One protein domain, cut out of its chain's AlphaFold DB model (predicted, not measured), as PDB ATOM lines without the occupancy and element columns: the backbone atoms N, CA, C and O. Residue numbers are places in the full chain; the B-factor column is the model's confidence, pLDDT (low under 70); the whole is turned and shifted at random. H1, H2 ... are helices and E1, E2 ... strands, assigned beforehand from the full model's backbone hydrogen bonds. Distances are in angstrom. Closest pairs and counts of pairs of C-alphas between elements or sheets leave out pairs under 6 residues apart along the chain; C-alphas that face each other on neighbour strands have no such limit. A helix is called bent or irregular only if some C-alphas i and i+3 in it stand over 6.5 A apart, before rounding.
ATOM      1  N   SER A   4      17.362  40.559  41.568       89.25
ATOM      2  CA  SER A   4      16.212  40.460  40.688       89.25
ATOM      3  C   SER A   4      15.068  39.582  41.224       89.25
ATOM      4  O   SER A   4      13.986  39.590  40.629       89.25
ATOM      5  N   LEU A   5      15.308  38.849  42.320       92.69
ATOM      6  CA  LEU A   5      14.320  38.036  43.036       92.69
ATOM      7  C   LEU A   5      13.737  38.740  44.269       92.69
ATOM      8  O   LEU A   5      12.778  38.236  44.848       92.69
ATOM      9  N   LYS A   6      14.287  39.892  44.672       95.12
ATOM     10  CA  LYS A   6      13.739  40.665  45.788       95.12
ATOM     11  C   LYS A   6      12.452  41.362  45.364       95.12
ATOM     12  O   LYS A   6      12.380  41.947  44.281       95.12
ATOM     13  N   ALA A   7      11.454  41.332  46.241       95.19
ATOM     14  CA  ALA A   7      10.248  42.123  46.060       95.19
ATOM     15  C   ALA A   7      10.596  43.629  46.023       95.19
ATOM     16  O   ALA A   7      11.409  44.088  46.833       95.19
ATOM     17  N   PRO A   8      10.031  44.407  45.083       96.44
ATOM     18  CA  PRO A   8      10.235  45.851  45.045       96.44
ATOM     19  C   PRO A   8       9.511  46.542  46.210       96.44
ATOM     20  O   PRO A   8       8.608  45.975  46.821       96.44
ATOM     21  N   ALA A   9       9.886  47.790  46.500       95.69
ATOM     22  CA  ALA A   9       9.287  48.566  47.586       95.69
ATOM     23  C   ALA A   9       7.749  48.634  47.474       95.69
ATOM     24  O   ALA A   9       7.206  48.867  46.391       95.69
ATOM     25  N   GLY A  10       7.058  48.422  48.598       93.12
ATOM     26  CA  GLY A  10       5.594  48.383  48.674       93.12
ATOM     27  C   GLY A  10       4.955  47.081  48.180       93.12
ATOM     28  O   GLY A  10       3.733  46.953  48.231       93.12
ATOM     29  N   TRP A  11       5.751  46.108  47.727       95.62
ATOM     30  CA  TRP A  11       5.305  44.765  47.366       95.62
ATOM     31  C   TRP A  11       5.951  43.726  48.261       95.62
ATOM     32  O   TRP A  11       7.077  43.880  48.732       95.62
ATOM     33  N   ARG A  12       5.240  42.621  48.450       94.31
ATOM     34  CA  ARG A  12       5.738  41.472  49.183       94.31
ATOM     35  C   ARG A  12       5.370  40.195  48.451       94.31
ATOM     36  O   ARG A  12       4.250  40.035  47.964       94.31
ATOM     37  N   PHE A  13       6.350  39.304  48.385       95.75
ATOM     38  CA  PHE A  13       6.194  37.956  47.866       95.75
ATOM     39  C   PHE A  13       6.424  36.971  49.015       95.75
ATOM     40  O   PHE A  13       7.265  37.223  49.880       95.75
ATOM     41  N   ALA A  14       5.686  35.870  49.029       94.62
ATOM     42  CA  ALA A  14       5.945  34.734  49.910       94.62
ATOM     43  C   ALA A  14       5.428  33.461  49.248       94.62
ATOM     44  O   ALA A  14       4.604  33.536  48.342       94.62
ATOM     45  N   ALA A  15       5.898  32.300  49.683       94.94
ATOM     46  CA  ALA A  15       5.391  31.032  49.190       94.94
ATOM     47  C   ALA A  15       5.027  30.126  50.363       94.94
ATOM     48  O   ALA A  15       5.706  30.155  51.390       94.94
ATOM     49  N   TYR A  16       3.976  29.330  50.185       92.50
ATOM     50  CA  TYR A  16       3.430  28.463  51.225       92.50
ATOM     51  C   TYR A  16       3.150  27.061  50.677       92.50
ATOM     52  O   TYR A  16       2.697  26.947  49.533       92.50
ATOM     53  N   PRO A  17       3.410  25.993  51.452       90.06
ATOM     54  CA  PRO A  17       3.232  24.621  50.974       90.06
ATOM     55  C   PRO A  17       1.771  24.169  50.847       90.06
ATOM     56  O   PRO A  17       1.512  23.031  50.490       90.06
ATOM     57  N   TRP A  18       0.809  25.021  51.180       80.12
ATOM     58  CA  TRP A  18      -0.620  24.702  51.238       80.12
ATOM     59  C   TRP A  18      -1.416  25.957  50.935       80.12
ATOM     60  O   TRP A  18      -0.912  27.039  51.204       80.12
ATOM     61  N   PHE A  19      -2.641  25.857  50.421       65.69
ATOM     62  CA  PHE A  19      -3.547  27.005  50.345       65.69
ATOM     63  C   PHE A  19      -4.214  27.248  51.714       65.69
ATOM     64  O   PHE A  19      -4.447  26.301  52.453       65.69
ATOM     65  N   ALA A  20      -4.545  28.500  52.068       55.22
ATOM     66  CA  ALA A  20      -5.174  28.847  53.367       55.22
ATOM     67  C   ALA A  20      -6.461  28.072  53.667       55.22
ATOM     68  O   ALA A  20      -6.863  27.982  54.821       55.22
ATOM     69  N   MET A  21      -7.119  27.593  52.613       51.59
ATOM     70  CA  MET A  21      -8.434  26.966  52.672       51.59
ATOM     71  C   MET A  21      -8.366  25.439  52.676       51.59
ATOM     72  O   MET A  21      -9.406  24.806  52.827       51.59
ATOM     73  N   ASP A  22      -7.184  24.848  52.484       61.59
ATOM     74  CA  ASP A  22      -7.055  23.397  52.422       61.59
ATOM     75  C   ASP A  22      -6.740  22.864  53.825       61.59
ATOM     76  O   ASP A  22      -5.639  23.047  54.347       61.59
ATOM     77  N   GLU A  23      -7.709  22.183  54.441       58.47
ATOM     78  CA  GLU A  23      -7.475  21.345  55.620       58.47
ATOM     79  C   GLU A  23      -6.705  20.093  55.187       58.47
ATOM     80  O   GLU A  23      -7.276  19.033  54.926       58.47
ATOM     81  N   LEU A  24      -5.388  20.218  55.041       63.91
ATOM     82  CA  LEU A  24      -4.549  19.080  54.686       63.91
ATOM     83  C   LEU A  24      -4.187  18.300  55.953       63.91
ATOM     84  O   LEU A  24      -3.451  18.820  56.790       63.91
ATOM     85  N   PRO A  25      -4.630  17.042  56.114       68.00
ATOM     86  CA  PRO A  25      -4.294  16.260  57.304       68.00
ATOM     87  C   PRO A  25      -2.784  15.998  57.423       68.00
ATOM     88  O   PRO A  25      -2.285  15.737  58.515       68.00
ATOM     89  N   GLU A  26      -2.045  16.084  56.313       74.94
ATOM     90  CA  GLU A  26      -0.608  15.841  56.243       74.94
ATOM     91  C   GLU A  26       0.084  16.864  55.335       74.94
ATOM     92  O   GLU A  26      -0.508  17.391  54.391       74.94
ATOM     93  N   LEU A  27       1.360  17.143  55.615       82.06
ATOM     94  CA  LEU A  27       2.172  18.007  54.764       82.06
ATOM     95  C   LEU A  27       2.496  17.306  53.428       82.06
ATOM     96  O   LEU A  27       2.759  16.100  53.430       82.06
ATOM     97  N   PRO A  28       2.537  18.037  52.297       86.75
ATOM     98  CA  PRO A  28       2.934  17.468  51.008       86.75
ATOM     99  C   PRO A  28       4.318  16.829  51.065       86.75
ATOM    100  O   PRO A  28       5.190  17.278  51.797       86.75
ATOM    101  N   ARG A  29       4.585  15.809  50.252       90.44
ATOM    102  CA  ARG A  29       5.933  15.224  50.192       90.44
ATOM    103  C   ARG A  29       6.922  16.226  49.598       90.44
ATOM    104  O   ARG A  29       6.558  16.980  48.697       90.44
ATOM    105  N   LEU A  30       8.175  16.218  50.059       92.06
ATOM    106  CA  LEU A  30       9.229  16.970  49.381       92.06
ATOM    107  C   LEU A  30       9.765  16.157  48.199       92.06
ATOM    108  O   LEU A  30      10.075  14.973  48.313       92.06
ATOM    109  N   VAL A  31       9.887  16.816  47.055       93.81
ATOM    110  CA  VAL A  31      10.350  16.254  45.791       93.81
ATOM    111  C   VAL A  31      11.567  17.046  45.319       93.81
ATOM    112  O   VAL A  31      11.636  18.272  45.447       93.81
ATOM    113  N   ARG A  32      12.570  16.343  44.787       91.81
ATOM    114  CA  ARG A  32      13.817  16.951  44.308       91.81
ATOM    115  C   ARG A  32      13.579  17.662  42.977       91.81
ATOM    116  O   ARG A  32      13.210  17.021  42.002       91.81
ATOM    117  N   VAL A  33      13.874  18.959  42.924       91.88
ATOM    118  CA  VAL A  33      13.861  19.791  41.710       91.88
ATOM    119  C   VAL A  33      15.265  20.342  41.497       91.88
ATOM    120  O   VAL A  33      15.689  21.315  42.124       91.88
ATOM    121  N   GLY A  34      16.037  19.672  40.642       91.19
ATOM    122  CA  GLY A  34      17.459  19.958  40.463       91.19
ATOM    123  C   GLY A  34      18.251  19.802  41.769       91.19
ATOM    124  O   GLY A  34      18.478  18.687  42.247       91.19
ATOM    125  N   ALA A  35      18.698  20.929  42.328       88.56
ATOM    126  CA  ALA A  35      19.524  20.986  43.538       88.56
ATOM    127  C   ALA A  35      18.744  21.320  44.824       88.56
ATOM    128  O   ALA A  35      19.361  21.433  45.879       88.56
ATOM    129  N   VAL A  36      17.421  21.501  44.756       92.19
ATOM    130  CA  VAL A  36      16.582  21.859  45.913       92.19
ATOM    131  C   VAL A  36      15.480  20.828  46.136       92.19
ATOM    132  O   VAL A  36      15.064  20.151  45.197       92.19
ATOM    133  N   LEU A  37      15.029  20.683  47.380       92.81
ATOM    134  CA  LEU A  37      13.777  20.009  47.716       92.81
ATOM    135  C   LEU A  37      12.652  21.042  47.771       92.81
ATOM    136  O   LEU A  37      12.827  22.129  48.326       92.81
ATOM    137  N   LEU A  38      11.509  20.702  47.185       94.62
ATOM    138  CA  LEU A  38      10.298  21.517  47.197       94.62
ATOM    139  C   LEU A  38       9.090  20.630  47.507       94.62
ATOM    140  O   LEU A  38       9.107  19.462  47.129       94.62
ATOM    141  N   PRO A  39       8.032  21.156  48.135       94.31
ATOM    142  CA  PRO A  39       6.766  20.446  48.256       94.31
ATOM    143  C   PRO A  39       6.209  20.016  46.894       94.31
ATOM    144  O   PRO A  39       6.331  20.758  45.918       94.31
ATOM    145  N   GLU A  40       5.555  18.851  46.845       93.94
ATOM    146  CA  GLU A  40       4.859  18.328  45.658       93.94
ATOM    147  C   GLU A  40       3.887  19.353  45.059       93.94
ATOM    148  O   GLU A  40       3.763  19.469  43.841       93.94
ATOM    149  N   PHE A  41       3.255  20.156  45.910       93.62
ATOM    150  CA  PHE A  41       2.516  21.342  45.516       93.62
ATOM    151  C   PHE A  41       2.789  22.477  46.499       93.62
ATOM    152  O   PHE A  41       2.974  22.260  47.695       93.62
ATOM    153  N   PHE A  42       2.818  23.703  45.995       95.19
ATOM    154  CA  PHE A  42       2.899  24.910  46.811       95.19
ATOM    155  C   PHE A  42       2.375  26.099  46.017       95.19
ATOM    156  O   PHE A  42       2.205  26.021  44.800       95.19
ATOM    157  N   HIS A  43       2.151  27.229  46.678       94.94
ATOM    158  CA  HIS A  43       1.725  28.438  45.990       94.94
ATOM    159  C   HIS A  43       2.635  29.625  46.306       94.94
ATOM    160  O   HIS A  43       3.126  29.773  47.423       94.94
ATOM    161  N   LEU A  44       2.873  30.473  45.307       95.88
ATOM    162  CA  LEU A  44       3.542  31.765  45.444       95.88
ATOM    163  C   LEU A  44       2.479  32.862  45.515       95.88
ATOM    164  O   LEU A  44       1.671  33.004  44.600       95.88
ATOM    165  N   VAL A  45       2.513  33.665  46.570       95.25
ATOM    166  CA  VAL A  45       1.669  34.845  46.762       95.25
ATOM    167  C   VAL A  45       2.446  36.090  46.365       95.25
ATOM    168  O   VAL A  45       3.555  36.321  46.849       95.25
ATOM    169  N   ILE A  46       1.848  36.919  45.514       95.56
ATOM    170  CA  ILE A  46       2.367  38.232  45.134       95.56
ATOM    171  C   ILE A  46       1.294  39.274  45.427       95.56
ATOM    172  O   ILE A  46       0.229  39.259  44.809       95.56
ATOM    173  N   ALA A  47       1.582  40.192  46.349       94.38
ATOM    174  CA  ALA A  47       0.628  41.226  46.733       94.38
ATOM    175  C   ALA A  47       1.331  42.506  47.215       94.38
ATOM    176  O   ALA A  47       2.480  42.442  47.672       94.38
ATOM    177  N   PRO A  48       0.672  43.676  47.145       93.56
ATOM    178  CA  PRO A  48       1.174  44.881  47.788       93.56
ATOM    179  C   PRO A  48       1.206  44.687  49.303       93.56
ATOM    180  O   PRO A  48       0.370  43.981  49.862       93.56
ATOM    181  N   GLU A  49       2.137  45.343  49.987       90.19
ATOM    182  CA  GLU A  49       2.328  45.217  51.439       90.19
ATOM    183  C   GLU A  49       1.052  45.535  52.242       90.19
ATOM    184  O   GLU A  49       0.786  44.910  53.267       90.19
ATOM    185  N   SER A  50       0.212  46.440  51.734       86.56
ATOM    186  CA  SER A  50      -1.093  46.764  52.319       86.56
ATOM    187  C   SER A  50      -2.076  45.590  52.327       86.56
ATOM    188  O   SER A  50      -2.914  45.528  53.218       86.56
ATOM    189  N   ALA A  51      -1.971  44.648  51.386       85.69
ATOM    190  CA  ALA A  51      -2.855  43.484  51.306       85.69
ATOM    191  C   ALA A  51      -2.474  42.360  52.286       85.69
ATOM    192  O   ALA A  51      -3.265  41.451  52.500       85.69
ATOM    193  N   TRP A  52      -1.289  42.424  52.903       79.81
ATOM    194  CA  TRP A  52      -0.848  41.467  53.928       79.81
ATOM    195  C   TRP A  52      -1.334  41.830  55.336       79.81
ATOM    196  O   TRP A  52      -1.137  41.067  56.280       79.81
ATOM    197  N   ARG A  53      -1.937  43.015  55.495       64.75
ATOM    198  CA  ARG A  53      -2.402  43.555  56.776       64.75
ATOM    199  C   ARG A  53      -3.831  43.103  57.073       64.75
ATOM    200  O   ARG A  53      -4.719  43.925  57.249       64.75
ATOM    201  N   THR A  54      -4.063  41.797  57.138       54.72
ATOM    202  CA  THR A  54      -5.270  41.243  57.767       54.72
ATOM    203  C   THR A  54      -4.941  40.863  59.215       54.72
ATOM    204  O   THR A  54      -4.538  39.745  59.516       54.72
ATOM    205  N   GLY A  67      -5.706  45.407  48.107       83.62
ATOM    206  CA  GLY A  67      -4.879  45.533  46.908       83.62
ATOM    207  C   GLY A  67      -4.850  44.217  46.111       83.62
ATOM    208  O   GLY A  67      -5.222  43.173  46.642       83.62
ATOM    209  N   PRO A  68      -4.389  44.230  44.850       92.06
ATOM    210  CA  PRO A  68      -4.363  43.037  44.004       92.06
ATOM    211  C   PRO A  68      -3.529  41.915  44.642       92.06
ATOM    212  O   PRO A  68      -2.325  42.081  44.840       92.06
ATOM    213  N   VAL A  69      -4.149  40.768  44.919       93.06
ATOM    214  CA  VAL A  69      -3.459  39.569  45.420       93.06
ATOM    215  C   VAL A  69      -3.479  38.506  44.335       93.06
ATOM    216  O   VAL A  69      -4.553  38.124  43.872       93.06
ATOM    217  N   LEU A  70      -2.300  38.025  43.943       95.25
ATOM    218  CA  LEU A  70      -2.138  36.912  43.011       95.25
ATOM    219  C   LEU A  70      -1.571  35.697  43.739       95.25
ATOM    220  O   LEU A  70      -0.518  35.788  44.366       95.25
ATOM    221  N   PHE A  71      -2.238  34.561  43.580       95.31
ATOM    222  CA  PHE A  71      -1.781  33.246  44.005       95.31
ATOM    223  C   PHE A  71      -1.395  32.452  42.759       95.31
ATOM    224  O   PHE A  71      -2.219  32.261  41.866       95.31
ATOM    225  N   LEU A  72      -0.146  32.007  42.679       96.06
ATOM    226  CA  LEU A  72       0.351  31.149  41.609       96.06
ATOM    227  C   LEU A  72       0.590  29.756  42.178       96.06
ATOM    228  O   LEU A  72       1.494  29.581  42.992       96.06
ATOM    229  N   ASN A  73      -0.207  28.786  41.747       95.56
ATOM    230  CA  ASN A  73      -0.113  27.405  42.195       95.56
ATOM    231  C   ASN A  73       0.916  26.669  41.341       95.56
ATOM    232  O   ASN A  73       0.870  26.694  40.107       95.56
ATOM    233  N   PHE A  74       1.850  26.016  42.017       96.75
ATOM    234  CA  PHE A  74       2.877  25.203  41.406       96.75
ATOM    235  C   PHE A  74       2.737  23.750  41.838       96.75
ATOM    236  O   PHE A  74       2.422  23.458  42.990       96.75
ATOM    237  N   GLN A  75       3.042  22.856  40.907       96.06
ATOM    238  CA  GLN A  75       3.143  21.426  41.134       96.06
ATOM    239  C   GLN A  75       4.518  20.941  40.683       96.06
ATOM    240  O   GLN A  75       5.023  21.352  39.632       96.06
ATOM    241  N   VAL A  76       5.123  20.076  41.486       95.81
ATOM    242  CA  VAL A  76       6.349  19.362  41.155       95.81
ATOM    243  C   VAL A  76       5.976  17.972  40.668       95.81
ATOM    244  O   VAL A  76       5.387  17.187  41.404       95.81
ATOM    245  N   PHE A  77       6.350  17.656  39.435       93.50
ATOM    246  CA  PHE A  77       6.137  16.345  38.839       93.50
ATOM    247  C   PHE A  77       7.418  15.902  38.135       93.50
ATOM    248  O   PHE A  77       7.993  16.670  37.373       93.50
ATOM    249  N   GLU A  78       7.898  14.692  38.437       93.31
ATOM    250  CA  GLU A  78       9.110  14.107  37.826       93.31
ATOM    251  C   GLU A  78      10.363  15.007  37.894       93.31
ATOM    252  O   GLU A  78      11.231  14.990  37.027       93.31
ATOM    253  N   GLY A  79      10.477  15.800  38.964       91.12
ATOM    254  CA  GLY A  79      11.591  16.730  39.169       91.12
ATOM    255  C   GLY A  79      11.473  18.048  38.403       91.12
ATOM    256  O   GLY A  79      12.354  18.904  38.532       91.12
ATOM    257  N   ASP A  80      10.368  18.254  37.685       94.81
ATOM    258  CA  ASP A  80      10.026  19.496  37.014       94.81
ATOM    259  C   ASP A  80       8.929  20.263  37.753       94.81
ATOM    260  O   ASP A  80       7.906  19.732  38.175       94.81
ATOM    261  N   LEU A  81       9.150  21.568  37.895       95.94
ATOM    262  CA  LEU A  81       8.205  22.488  38.518       95.94
ATOM    263  C   LEU A  81       7.344  23.185  37.449       95.94
ATOM    264  O   LEU A  81       7.874  23.933  36.617       95.94
ATOM    265  N   THR A  82       6.030  22.984  37.514       96.69
ATOM    266  CA  THR A  82       5.035  23.506  36.564       96.69
ATOM    267  C   THR A  82       4.030  24.399  37.285       96.69
ATOM    268  O   THR A  82       3.564  24.066  38.368       96.69
ATOM    269  N   MET A  83       3.693  25.548  36.695       96.62
ATOM    270  CA  MET A  83       2.611  26.404  37.195       96.62
ATOM    271  C   MET A  83       1.284  25.870  36.651       96.62
ATOM    272  O   MET A  83       1.093  25.861  35.436       96.62
ATOM    273  N   THR A  84       0.396  25.413  37.528       96.25
ATOM    274  CA  THR A  84      -0.858  24.745  37.146       96.25
ATOM    275  C   THR A  84      -2.040  25.703  37.109       96.25
ATOM    276  O   THR A  84      -2.906  25.584  36.247       96.25
ATOM    277  N   GLU A  85      -2.068  26.679  38.014       95.31
ATOM    278  CA  GLU A  85      -3.213  27.567  38.187       95.31
ATOM    279  C   GLU A  85      -2.777  28.945  38.701       95.31
ATOM    280  O   GLU A  85      -1.778  29.081  39.410       95.31
ATOM    281  N   ALA A  86      -3.546  29.977  38.352       95.50
ATOM    282  CA  ALA A  86      -3.446  31.301  38.945       95.50
ATOM    283  C   ALA A  86      -4.811  31.711  39.512       95.50
ATOM    284  O   ALA A  86      -5.808  31.689  38.791       95.50
ATOM    285  N   ARG A  87      -4.848  32.104  40.786       93.88
ATOM    286  CA  ARG A  87      -6.045  32.615  41.470       93.88
ATOM    287  C   ARG A  87      -5.805  34.025  41.980       93.88
ATOM    288  O   ARG A  87      -4.663  34.443  42.162       93.88
ATOM    289  N   THR A  88      -6.878  34.751  42.254       93.38
ATOM    290  CA  THR A  88      -6.807  36.092  42.835       93.38
ATOM    291  C   THR A  88      -7.762  36.244  43.997       93.38
ATOM    292  O   THR A  88      -8.715  35.481  44.136       93.38
ATOM    293  N   ALA A  89      -7.495  37.241  44.838       87.25
ATOM    294  CA  ALA A  89      -8.474  37.749  45.789       87.25
ATOM    295  C   ALA A  89      -8.822  39.208  45.462       87.25
ATOM    296  O   ALA A  89      -7.987  39.947  44.934       87.25
ATOM    297  N   TYR A  90     -10.049  39.605  45.810       83.62
ATOM    298  CA  TYR A  90     -10.617  40.965  45.731       83.62
ATOM    299  C   TYR A  90     -10.846  41.554  44.329       83.62
ATOM    300  O   TYR A  90     -11.763  42.353  44.154       83.62
ATOM    301  N   GLU A  91     -10.046  41.176  43.336       88.75
ATOM    302  CA  GLU A  91     -10.092  41.716  41.974       88.75
ATOM    303  C   GLU A  91     -10.102  40.605  40.907       88.75
ATOM    304  O   GLU A  91      -9.690  39.469  41.156       88.75
ATOM    305  N   ASP A  92     -10.545  40.962  39.697       94.06
ATOM    306  CA  ASP A  92     -10.499  40.101  38.511       94.06
ATOM    307  C   ASP A  92      -9.065  39.659  38.164       94.06
ATOM    308  O   ASP A  92      -8.109  40.440  38.250       94.06
ATOM    309  N   VAL A  93      -8.922  38.405  37.722       95.50
ATOM    310  CA  VAL A  93      -7.620  37.792  37.433       95.50
ATOM    311  C   VAL A  93      -6.833  38.532  36.352       95.50
ATOM    312  O   VAL A  93      -5.620  38.692  36.489       95.50
ATOM    313  N   GLY A  94      -7.493  39.042  35.308       96.06
ATOM    314  CA  GLY A  94      -6.838  39.787  34.236       96.06
ATOM    315  C   GLY A  94      -6.218  41.083  34.750       96.06
ATOM    316  O   GLY A  94      -5.037  41.348  34.510       96.06
ATOM    317  N   VAL A  95      -6.982  41.841  35.540       95.62
ATOM    318  CA  VAL A  95      -6.543  43.115  36.136       95.62
ATOM    319  C   VAL A  95      -5.357  42.907  37.081       95.62
ATOM    320  O   VAL A  95      -4.360  43.633  37.018       95.62
ATOM    321  N   VAL A  96      -5.429  41.890  37.941       96.00
ATOM    322  CA  VAL A  96      -4.342  41.558  38.872       96.00
ATOM    323  C   VAL A  96      -3.094  41.114  38.116       96.00
ATOM    324  O   VAL A  96      -2.000  41.592  38.421       96.00
ATOM    325  N   LEU A  97      -3.229  40.249  37.104       96.62
ATOM    326  CA  LEU A  97      -2.099  39.797  36.293       96.62
ATOM    327  C   LEU A  97      -1.397  40.972  35.604       96.62
ATOM    328  O   LEU A  97      -0.167  41.013  35.585       96.62
ATOM    329  N   GLU A  98      -2.135  41.947  35.072       96.75
ATOM    330  CA  GLU A  98      -1.545  43.155  34.484       96.75
ATOM    331  C   GLU A  98      -0.749  43.978  35.498       96.75
ATOM    332  O   GLU A  98       0.362  44.430  35.193       96.75
ATOM    333  N   LYS A  99      -1.281  44.160  36.713       96.38
ATOM    334  CA  LYS A  99      -0.582  44.870  37.793       96.38
ATOM    335  C   LYS A  99       0.673  44.107  38.226       96.38
ATOM    336  O   LYS A  99       1.754  44.692  38.257       96.38
ATOM    337  N   VAL A 100       0.567  42.801  38.474       96.12
ATOM    338  CA  VAL A 100       1.690  41.964  38.922       96.12
ATOM    339  C   VAL A 100       2.776  41.838  37.855       96.12
ATOM    340  O   VAL A 100       3.955  41.889  38.191       96.12
ATOM    341  N   ARG A 101       2.437  41.772  36.561       96.94
ATOM    342  CA  ARG A 101       3.428  41.716  35.465       96.94
ATOM    343  C   ARG A 101       4.363  42.929  35.419       96.94
ATOM    344  O   ARG A 101       5.495  42.794  34.954       96.94
ATOM    345  N   LYS A 102       3.915  44.092  35.905       96.56
ATOM    346  CA  LYS A 102       4.743  45.309  36.024       96.56
ATOM    347  C   LYS A 102       5.767  45.210  37.160       96.56
ATOM    348  O   LYS A 102       6.788  45.886  37.120       96.56
ATOM    349  N   VAL A 103       5.495  44.360  38.145       96.44
ATOM    350  CA  VAL A 103       6.280  44.173  39.373       96.44
ATOM    351  C   VAL A 103       7.230  42.985  39.222       96.44
ATOM    352  O   VAL A 103       8.421  43.087  39.502       96.44
ATOM    353  N   ALA A 104       6.711  41.863  38.729       96.62
ATOM    354  CA  ALA A 104       7.422  40.613  38.528       96.62
ATOM    355  C   ALA A 104       7.125  40.066  37.127       96.62
ATOM    356  O   ALA A 104       5.999  39.674  36.812       96.62
ATOM    357  N   LYS A 105       8.159  40.004  36.281       96.62
ATOM    358  CA  LYS A 105       8.038  39.474  34.916       96.62
ATOM    359  C   LYS A 105       7.643  37.985  34.944       96.62
ATOM    360  O   LYS A 105       8.275  37.240  35.696       96.62
ATOM    361  N   PRO A 106       6.709  37.518  34.090       96.62
ATOM    362  CA  PRO A 106       6.255  36.122  34.070       96.62
ATOM    363  C   PRO A 106       7.368  35.078  33.980       96.62
ATOM    364  O   PRO A 106       7.325  34.058  34.659       96.62
ATOM    365  N   GLN A 107       8.423  35.366  33.214       96.31
ATOM    366  CA  GLN A 107       9.569  34.468  33.040       96.31
ATOM    367  C   GLN A 107      10.323  34.198  34.354       96.31
ATOM    368  O   GLN A 107      11.102  33.255  34.436       96.31
ATOM    369  N   LYS A 108      10.104  35.023  35.385       96.12
ATOM    370  CA  LYS A 108      10.720  34.876  36.705       96.12
ATOM    371  C   LYS A 108       9.829  34.184  37.728       96.12
ATOM    372  O   LYS A 108      10.340  33.832  38.782       96.12
ATOM    373  N   TRP A 109       8.538  33.973  37.465       96.56
ATOM    374  CA  TRP A 109       7.610  33.456  38.480       96.56
ATOM    375  C   TRP A 109       8.018  32.082  39.011       96.56
ATOM    376  O   TRP A 109       8.008  31.879  40.218       96.56
ATOM    377  N   LYS A 110       8.486  31.180  38.138       96.62
ATOM    378  CA  LYS A 110       9.029  29.874  38.545       96.62
ATOM    379  C   LYS A 110      10.222  30.026  39.499       96.62
ATOM    380  O   LYS A 110      10.254  29.405  40.553       96.62
ATOM    381  N   MET A 111      11.173  30.904  39.166       96.12
ATOM    382  CA  MET A 111      12.344  31.175  40.011       96.12
ATOM    383  C   MET A 111      11.975  31.844  41.338       96.12
ATOM    384  O   MET A 111      12.573  31.523  42.361       96.12
ATOM    385  N   LEU A 112      10.991  32.746  41.335       96.75
ATOM    386  CA  LEU A 112      10.448  33.351  42.553       96.75
ATOM    387  C   LEU A 112       9.785  32.291  43.438       96.75
ATOM    388  O   LEU A 112      10.054  32.260  44.633       96.75
ATOM    389  N   GLY A 113       8.990  31.391  42.852       96.38
ATOM    390  CA  GLY A 113       8.363  30.276  43.562       96.38
ATOM    391  C   GLY A 113       9.397  29.412  44.280       96.38
ATOM    392  O   GLY A 113       9.304  29.234  45.491       96.38
ATOM    393  N   ILE A 114      10.436  28.974  43.560       95.69
ATOM    394  CA  ILE A 114      11.558  28.221  44.142       95.69
ATOM    395  C   ILE A 114      12.211  29.021  45.275       95.69
ATOM    396  O   ILE A 114      12.372  28.514  46.378       95.69
ATOM    397  N   HIS A 115      12.564  30.284  45.018       95.94
ATOM    398  CA  HIS A 115      13.283  31.122  45.974       95.94
ATOM    399  C   HIS A 115      12.540  31.296  47.301       95.94
ATOM    400  O   HIS A 115      13.112  31.046  48.363       95.94
ATOM    401  N   TYR A 116      11.278  31.718  47.239       95.88
ATOM    402  CA  TYR A 116      10.480  31.986  48.430       95.88
ATOM    403  C   TYR A 116      10.066  30.700  49.146       95.88
ATOM    404  O   TYR A 116       9.979  30.699  50.371       95.88
ATOM    405  N   MET A 117       9.890  29.590  48.421       96.19
ATOM    406  CA  MET A 117       9.622  28.294  49.042       96.19
ATOM    407  C   MET A 117      10.848  27.746  49.768       96.19
ATOM    408  O   MET A 117      10.742  27.294  50.902       96.19
ATOM    409  N   THR A 118      12.042  27.870  49.187       93.94
ATOM    410  CA  THR A 118      13.276  27.520  49.897       93.94
ATOM    411  C   THR A 118      13.467  28.383  51.147       93.94
ATOM    412  O   THR A 118      13.831  27.852  52.188       93.94
ATOM    413  N   GLN A 119      13.186  29.692  51.090       93.69
ATOM    414  CA  GLN A 119      13.233  30.550  52.284       93.69
ATOM    415  C   GLN A 119      12.247  30.102  53.364       93.69
ATOM    416  O   GLN A 119      12.600  30.090  54.541       93.69
ATOM    417  N   TYR A 120      11.034  29.719  52.963       93.88
ATOM    418  CA  TYR A 120      10.041  29.165  53.871       93.88
ATOM    419  C   TYR A 120      10.556  27.885  54.545       93.88
ATOM    420  O   TYR A 120      10.524  27.793  55.766       93.88
ATOM    421  N   LEU A 121      11.095  26.934  53.773       91.06
ATOM    422  CA  LEU A 121      11.624  25.669  54.299       91.06
ATOM    423  C   LEU A 121      12.843  25.865  55.212       91.06
ATOM    424  O   LEU A 121      12.979  25.155  56.201       91.06
ATOM    425  N   VAL A 122      13.708  26.843  54.924       90.25
ATOM    426  CA  VAL A 122      14.830  27.195  55.813       90.25
ATOM    427  C   VAL A 122      14.310  27.677  57.163       90.25
ATOM    428  O   VAL A 122      14.725  27.150  58.190       90.25
ATOM    429  N   ARG A 123      13.349  28.609  57.171       91.44
ATOM    430  CA  ARG A 123      12.711  29.057  58.419       91.44
ATOM    431  C   ARG A 123      11.991  27.913  59.121       91.44
ATOM    432  O   ARG A 123      12.050  27.813  60.337       91.44
ATOM    433  N   PHE A 124      11.364  27.023  58.354       88.44
ATOM    434  CA  PHE A 124      10.703  25.846  58.899       88.44
ATOM    435  C   PHE A 124      11.685  24.937  59.654       88.44
ATOM    436  O   PHE A 124      11.365  24.424  60.721       88.44
ATOM    437  N   MET A 125      12.901  24.764  59.128       87.50
ATOM    438  CA  MET A 125      13.965  24.042  59.827       87.50
ATOM    439  C   MET A 125      14.466  24.785  61.067       87.50
ATOM    440  O   MET A 125      14.620  24.167  62.115       87.50
ATOM    441  N   GLU A 126      14.742  26.085  60.942       88.38
ATOM    442  CA  GLU A 126      15.287  26.914  62.028       88.38
ATOM    443  C   GLU A 126      14.324  27.026  63.217       88.38
ATOM    444  O   GLU A 126      14.759  27.054  64.366       88.38
ATOM    445  N   GLU A 127      13.021  27.063  62.943       87.62
ATOM    446  CA  GLU A 127      11.958  27.178  63.942       87.62
ATOM    447  C   GLU A 127      11.367  25.813  64.353       87.62
ATOM    448  O   GLU A 127      10.388  25.763  65.096       87.62
ATOM    449  N   GLU A 128      11.962  24.705  63.887       83.06
ATOM    450  CA  GLU A 128      11.529  23.318  64.133       83.06
ATOM    451  C   GLU A 128      10.037  23.055  63.825       83.06
ATOM    452  O   GLU A 128       9.371  22.259  64.496       83.06
ATOM    453  N   GLY A 129       9.494  23.728  62.810       82.94
ATOM    454  CA  GLY A 129       8.081  23.665  62.456       82.94
ATOM    455  C   GLY A 129       7.606  24.886  61.677       82.94
ATOM    456  O   GLY A 129       8.379  25.600  61.051       82.94
ATOM    457  N   ARG A 130       6.295  25.132  61.682       82.19
ATOM    458  CA  ARG A 130       5.686  26.248  60.945       82.19
ATOM    459  C   ARG A 130       6.251  27.608  61.413       82.19
ATOM    460  O   ARG A 130       6.138  27.896  62.607       82.19
ATOM    461  N   PRO A 131       6.764  28.469  60.508       87.12
ATOM    462  CA  PRO A 131       7.333  29.761  60.889       87.12
ATOM    463  C   PRO A 131       6.344  30.671  61.631       87.12
ATOM    464  O   PRO A 131       5.179  30.792  61.244       87.12
ATOM    465  N   GLN A 132       6.805  31.385  62.657       82.69
ATOM    466  CA  GLN A 132       5.993  32.307  63.462       82.69
ATOM    467  C   GLN A 132       5.443  33.486  62.652       82.69
ATOM    468  O   GLN A 132       4.374  34.009  62.969       82.69
ATOM    469  N   GLU A 133       6.171  33.907  61.615       81.62
ATOM    470  CA  GLU A 133       5.774  34.972  60.685       81.62
ATOM    471  C   GLU A 133       4.818  34.494  59.582       81.62
ATOM    472  O   GLU A 133       4.485  35.265  58.679       81.62
ATOM    473  N   ASP A 134       4.389  33.231  59.606       79.88
ATOM    474  CA  ASP A 134       3.399  32.749  58.657       79.88
ATOM    475  C   ASP A 134       2.042  33.436  58.899       79.88
ATOM    476  O   ASP A 134       1.281  33.092  59.803       79.88
ATOM    477  N   HIS A 135       1.731  34.416  58.050       71.94
ATOM    478  CA  HIS A 135       0.474  35.168  58.061       71.94
ATOM    479  C   HIS A 135      -0.761  34.299  57.813       71.94
ATOM    480  O   HIS A 135      -1.869  34.705  58.144       71.94
ATOM    481  N   MET A 136      -0.590  33.079  57.309       70.50
ATOM    482  CA  MET A 136      -1.679  32.114  57.176       70.50
ATOM    483  C   MET A 136      -2.075  31.509  58.534       70.50
ATOM    484  O   MET A 136      -2.947  30.647  58.594       70.50
ATOM    485  N   ARG A 137      -1.413  31.899  59.632       66.44
ATOM    486  CA  ARG A 137      -1.748  31.495  61.005       66.44
ATOM    487  C   ARG A 137      -2.863  32.349  61.620       66.44
ATOM    488  O   ARG A 137      -3.492  31.908  62.573       66.44
ATOM    489  N   HIS A 153       1.374  19.820  67.166       55.25
ATOM    490  CA  HIS A 153       1.907  18.523  67.564       55.25
ATOM    491  C   HIS A 153       2.614  17.872  66.384       55.25
ATOM    492  O   HIS A 153       2.008  17.037  65.728       55.25
ATOM    493  N   ARG A 154       3.869  18.286  66.122       57.06
ATOM    494  CA  ARG A 154       4.833  17.719  65.146       57.06
ATOM    495  C   ARG A 154       4.272  16.515  64.372       57.06
ATOM    496  O   ARG A 154       4.598  15.373  64.716       57.06
ATOM    497  N   PRO A 155       3.408  16.737  63.365       65.50
ATOM    498  CA  PRO A 155       2.832  15.629  62.631       65.50
ATOM    499  C   PRO A 155       3.989  14.878  61.988       65.50
ATOM    500  O   PRO A 155       4.999  15.482  61.625       65.50
ATOM    501  N   LYS A 156       3.872  13.558  61.876       76.75
ATOM    502  CA  LYS A 156       4.922  12.683  61.337       76.75
ATOM    503  C   LYS A 156       5.570  13.255  60.061       76.75
ATOM    504  O   LYS A 156       6.787  13.232  59.935       76.75
ATOM    505  N   ALA A 157       4.769  13.876  59.196       72.25
ATOM    506  CA  ALA A 157       5.219  14.544  57.978       72.25
ATOM    507  C   ALA A 157       6.194  15.725  58.209       72.25
ATOM    508  O   ALA A 157       7.116  15.916  57.426       72.25
ATOM    509  N   ALA A 158       6.040  16.504  59.284       74.44
ATOM    510  CA  ALA A 158       6.960  17.594  59.627       74.44
ATOM    511  C   ALA A 158       8.333  17.066  60.064       74.44
ATOM    512  O   ALA A 158       9.359  17.631  59.689       74.44
ATOM    513  N   LEU A 159       8.357  15.965  60.822       80.44
ATOM    514  CA  LEU A 159       9.602  15.275  61.166       80.44
ATOM    515  C   LEU A 159      10.263  14.694  59.909       80.44
ATOM    516  O   LEU A 159      11.453  14.901  59.700       80.44
ATOM    517  N   GLU A 160       9.480  14.066  59.026       84.19
ATOM    518  CA  GLU A 160       9.971  13.567  57.735       84.19
ATOM    519  C   GLU A 160      10.560  14.690  56.864       84.19
ATOM    520  O   GLU A 160      11.590  14.490  56.223       84.19
ATOM    521  N   TRP A 161       9.956  15.883  56.857       83.06
ATOM    522  CA  TRP A 161      10.517  17.052  56.175       83.06
ATOM    523  C   TRP A 161      11.864  17.468  56.751       83.06
ATOM    524  O   TRP A 161      12.801  17.692  55.986       83.06
ATOM    525  N   LEU A 162      11.970  17.579  58.077       81.94
ATOM    526  CA  LEU A 162      13.222  17.952  58.736       81.94
ATOM    527  C   LEU A 162      14.333  16.954  58.396       81.94
ATOM    528  O   LEU A 162      15.414  17.380  57.989       81.94
ATOM    529  N   ASP A 163      14.043  15.655  58.467       85.69
ATOM    530  CA  ASP A 163      14.997  14.598  58.125       85.69
ATOM    531  C   ASP A 163      15.440  14.689  56.655       85.69
ATOM    532  O   ASP A 163      16.637  14.657  56.356       85.69
ATOM    533  N   GLN A 164      14.496  14.867  55.723       86.94
ATOM    534  CA  GLN A 164      14.793  14.992  54.292       86.94
ATOM    535  C   GLN A 164      15.631  16.239  53.980       86.94
ATOM    536  O   GLN A 164      16.603  16.159  53.223       86.94
ATOM    537  N   LEU A 165      15.290  17.384  54.575       84.12
ATOM    538  CA  LEU A 165      16.017  18.634  54.370       84.12
ATOM    539  C   LEU A 165      17.426  18.577  54.970       84.12
ATOM    540  O   LEU A 165      18.377  19.023  54.329       84.12
ATOM    541  N   GLN A 166      17.591  17.995  56.162       84.75
ATOM    542  CA  GLN A 166      18.905  17.797  56.779       84.75
ATOM    543  C   GLN A 166      19.779  16.841  55.958       84.75
ATOM    544  O   GLN A 166      20.952  17.139  55.714       84.75
ATOM    545  N   ALA A 167      19.210  15.728  55.482       86.56
ATOM    546  CA  ALA A 167      19.913  14.779  54.623       86.56
ATOM    547  C   ALA A 167      20.379  15.441  53.318       86.56
ATOM    548  O   ALA A 167      21.554  15.335  52.956       86.56
ATOM    549  N   GLN A 168      19.498  16.195  52.653       84.44
ATOM    550  CA  GLN A 168      19.853  16.906  51.426       84.44
ATOM    551  C   GLN A 168      20.886  18.008  51.678       84.44
ATOM    552  O   GLN A 168      21.820  18.162  50.890       84.44
ATOM    553  N   ALA A 169      20.754  18.775  52.763       78.06
ATOM    554  CA  ALA A 169      21.732  19.795  53.121       78.06
ATOM    555  C   ALA A 169      23.118  19.165  53.314       78.06
ATOM    556  O   ALA A 169      24.100  19.669  52.772       78.06
ATOM    557  N   SER A 170      23.194  18.028  54.012       82.06
ATOM    558  CA  SER A 170      24.430  17.261  54.191       82.06
ATOM    559  C   SER A 170      25.029  16.791  52.854       82.06
ATOM    560  O   SER A 170      26.211  17.031  52.599       82.06
ATOM    561  N   GLU A 171      24.219  16.215  51.955       85.38
ATOM    562  CA  GLU A 171      24.642  15.808  50.601       85.38
ATOM    563  C   GLU A 171      25.161  17.004  49.785       85.38
ATOM    564  O   GLU A 171      26.212  16.928  49.141       85.38
ATOM    565  N   ALA A 172      24.458  18.138  49.844       79.69
ATOM    566  CA  ALA A 172      24.840  19.364  49.153       79.69
ATOM    567  C   ALA A 172      26.157  19.931  49.699       79.69
ATOM    568  O   ALA A 172      27.010  20.352  48.917       79.69
ATOM    569  N   TYR A 173      26.363  19.901  51.019       79.31
ATOM    570  CA  TYR A 173      27.623  20.303  51.645       79.31
ATOM    571  C   TYR A 173      28.778  19.372  51.276       79.31
ATOM    572  O   TYR A 173      29.859  19.871  50.965       79.31
TER     573      TYR A 173
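AT A GLANCE: This is residues 4 to 54, 67 to 137 and 153 to 173 of the 295 residues of an uncharacterized protein of Streptomyces sp. adm13(2018) (UniProt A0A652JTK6). A strongly twisted wall of four antiparallel strands, E1, E4, E5 and E6, has H2 and the longest helix, H3, packed over one face. A small hairpin of E2 and E3 turns off the wall where E3 runs on into E4 at 90 degrees, and H4 lies beyond this hairpin at one end of the longest axis; short H1 is on the wall's opposite face. The printed part has 143 residues, with six named strands and four named helices in the order E1 E2 E3 E4 H1 E5 E6 H2 H3 H4; the large sheet's order is E1 - E4 - E5 - E6, and the class is mixed, helices and strands. The whole is compact and rounded, with a radius of gyration of the C-alphas of 15.2 A and spans of 42 by 31 by 26 A.

HOW THE PARTS SIT: Edge strand E1, residues 11 to 16, is antiparallel to E4, residues 41 to 48, with N 45 and O 14 within hydrogen-bond range at 2.7 A. E4 is antiparallel to E5, residues 69 to 77, with N 44 and O 72 at 2.8 A. E5 forms a hairpin with edge strand E6, residues 80 to 89, with N 73 and O 85 at 2.8 A. H2, residues 93 to 103, and H3, residues 106 to 126, are on the same face, making two layers, helices on one face of a sheet. H2 runs across the strands, at 73 degrees to E4 on the local plane, at a height over the sheet of 8.6 A. The closest C-alphas of H3 and E1 are those of Met 117 and Ala 15, 5.0 A apart. H3 is irregular: C-alphas 107 and 110 are 7.2 A apart. H1, residues 49 to 52, is on the opposite face. E2, residues 30 to 33, and E3, residues 36 to 39, form a hairpin, with N 31 and O 38 at 2.8 A. The closest C-alphas of E3 and H3 are those of Leu 38 and Met 117, 7.1 A apart. H4, residues 156 to 173, is not on the large sheet; the closest C-alphas of E2 and H4, those of Leu 30 and Trp 161, are 6.9 A apart. H3 and H4 are close but not clearly touching, about perpendicular at 74 degrees, with C-alphas of Met 125 and Leu 162 closest at 6.2 A. Every O i to N i+4 pair is within hydrogen-bond range in H4, 5 of 7 in H2 and 15 of 17 in H3; H1 is too short for such a pair.

IN THESE COORDINATES: E1 begins at C-alpha 11, (5.305, 44.765, 47.366). E4 measures 23.7 A, E5 26.0 A and E6 27.4 A from first to last C-alpha; H3 measures 30.8 A. H4 measures 25.8 A and ends at C-alpha 173, (27.623, 20.303, 51.645).

THE WHOLE: The two C-alphas farthest apart, those of Asp 92 and Tyr 173, are 44.9 A apart. Residues 55 to 66 and 138 to 152 are not printed; the C-alpha gaps across these cuts are 11.7 A and 15.0 A. The link from E1 to E2, 13 residues, is long. The mean pLDDT of the printed part is 87.9; residues 19 to 25, 53 to 54, 137 and 153 to 155 are under 70.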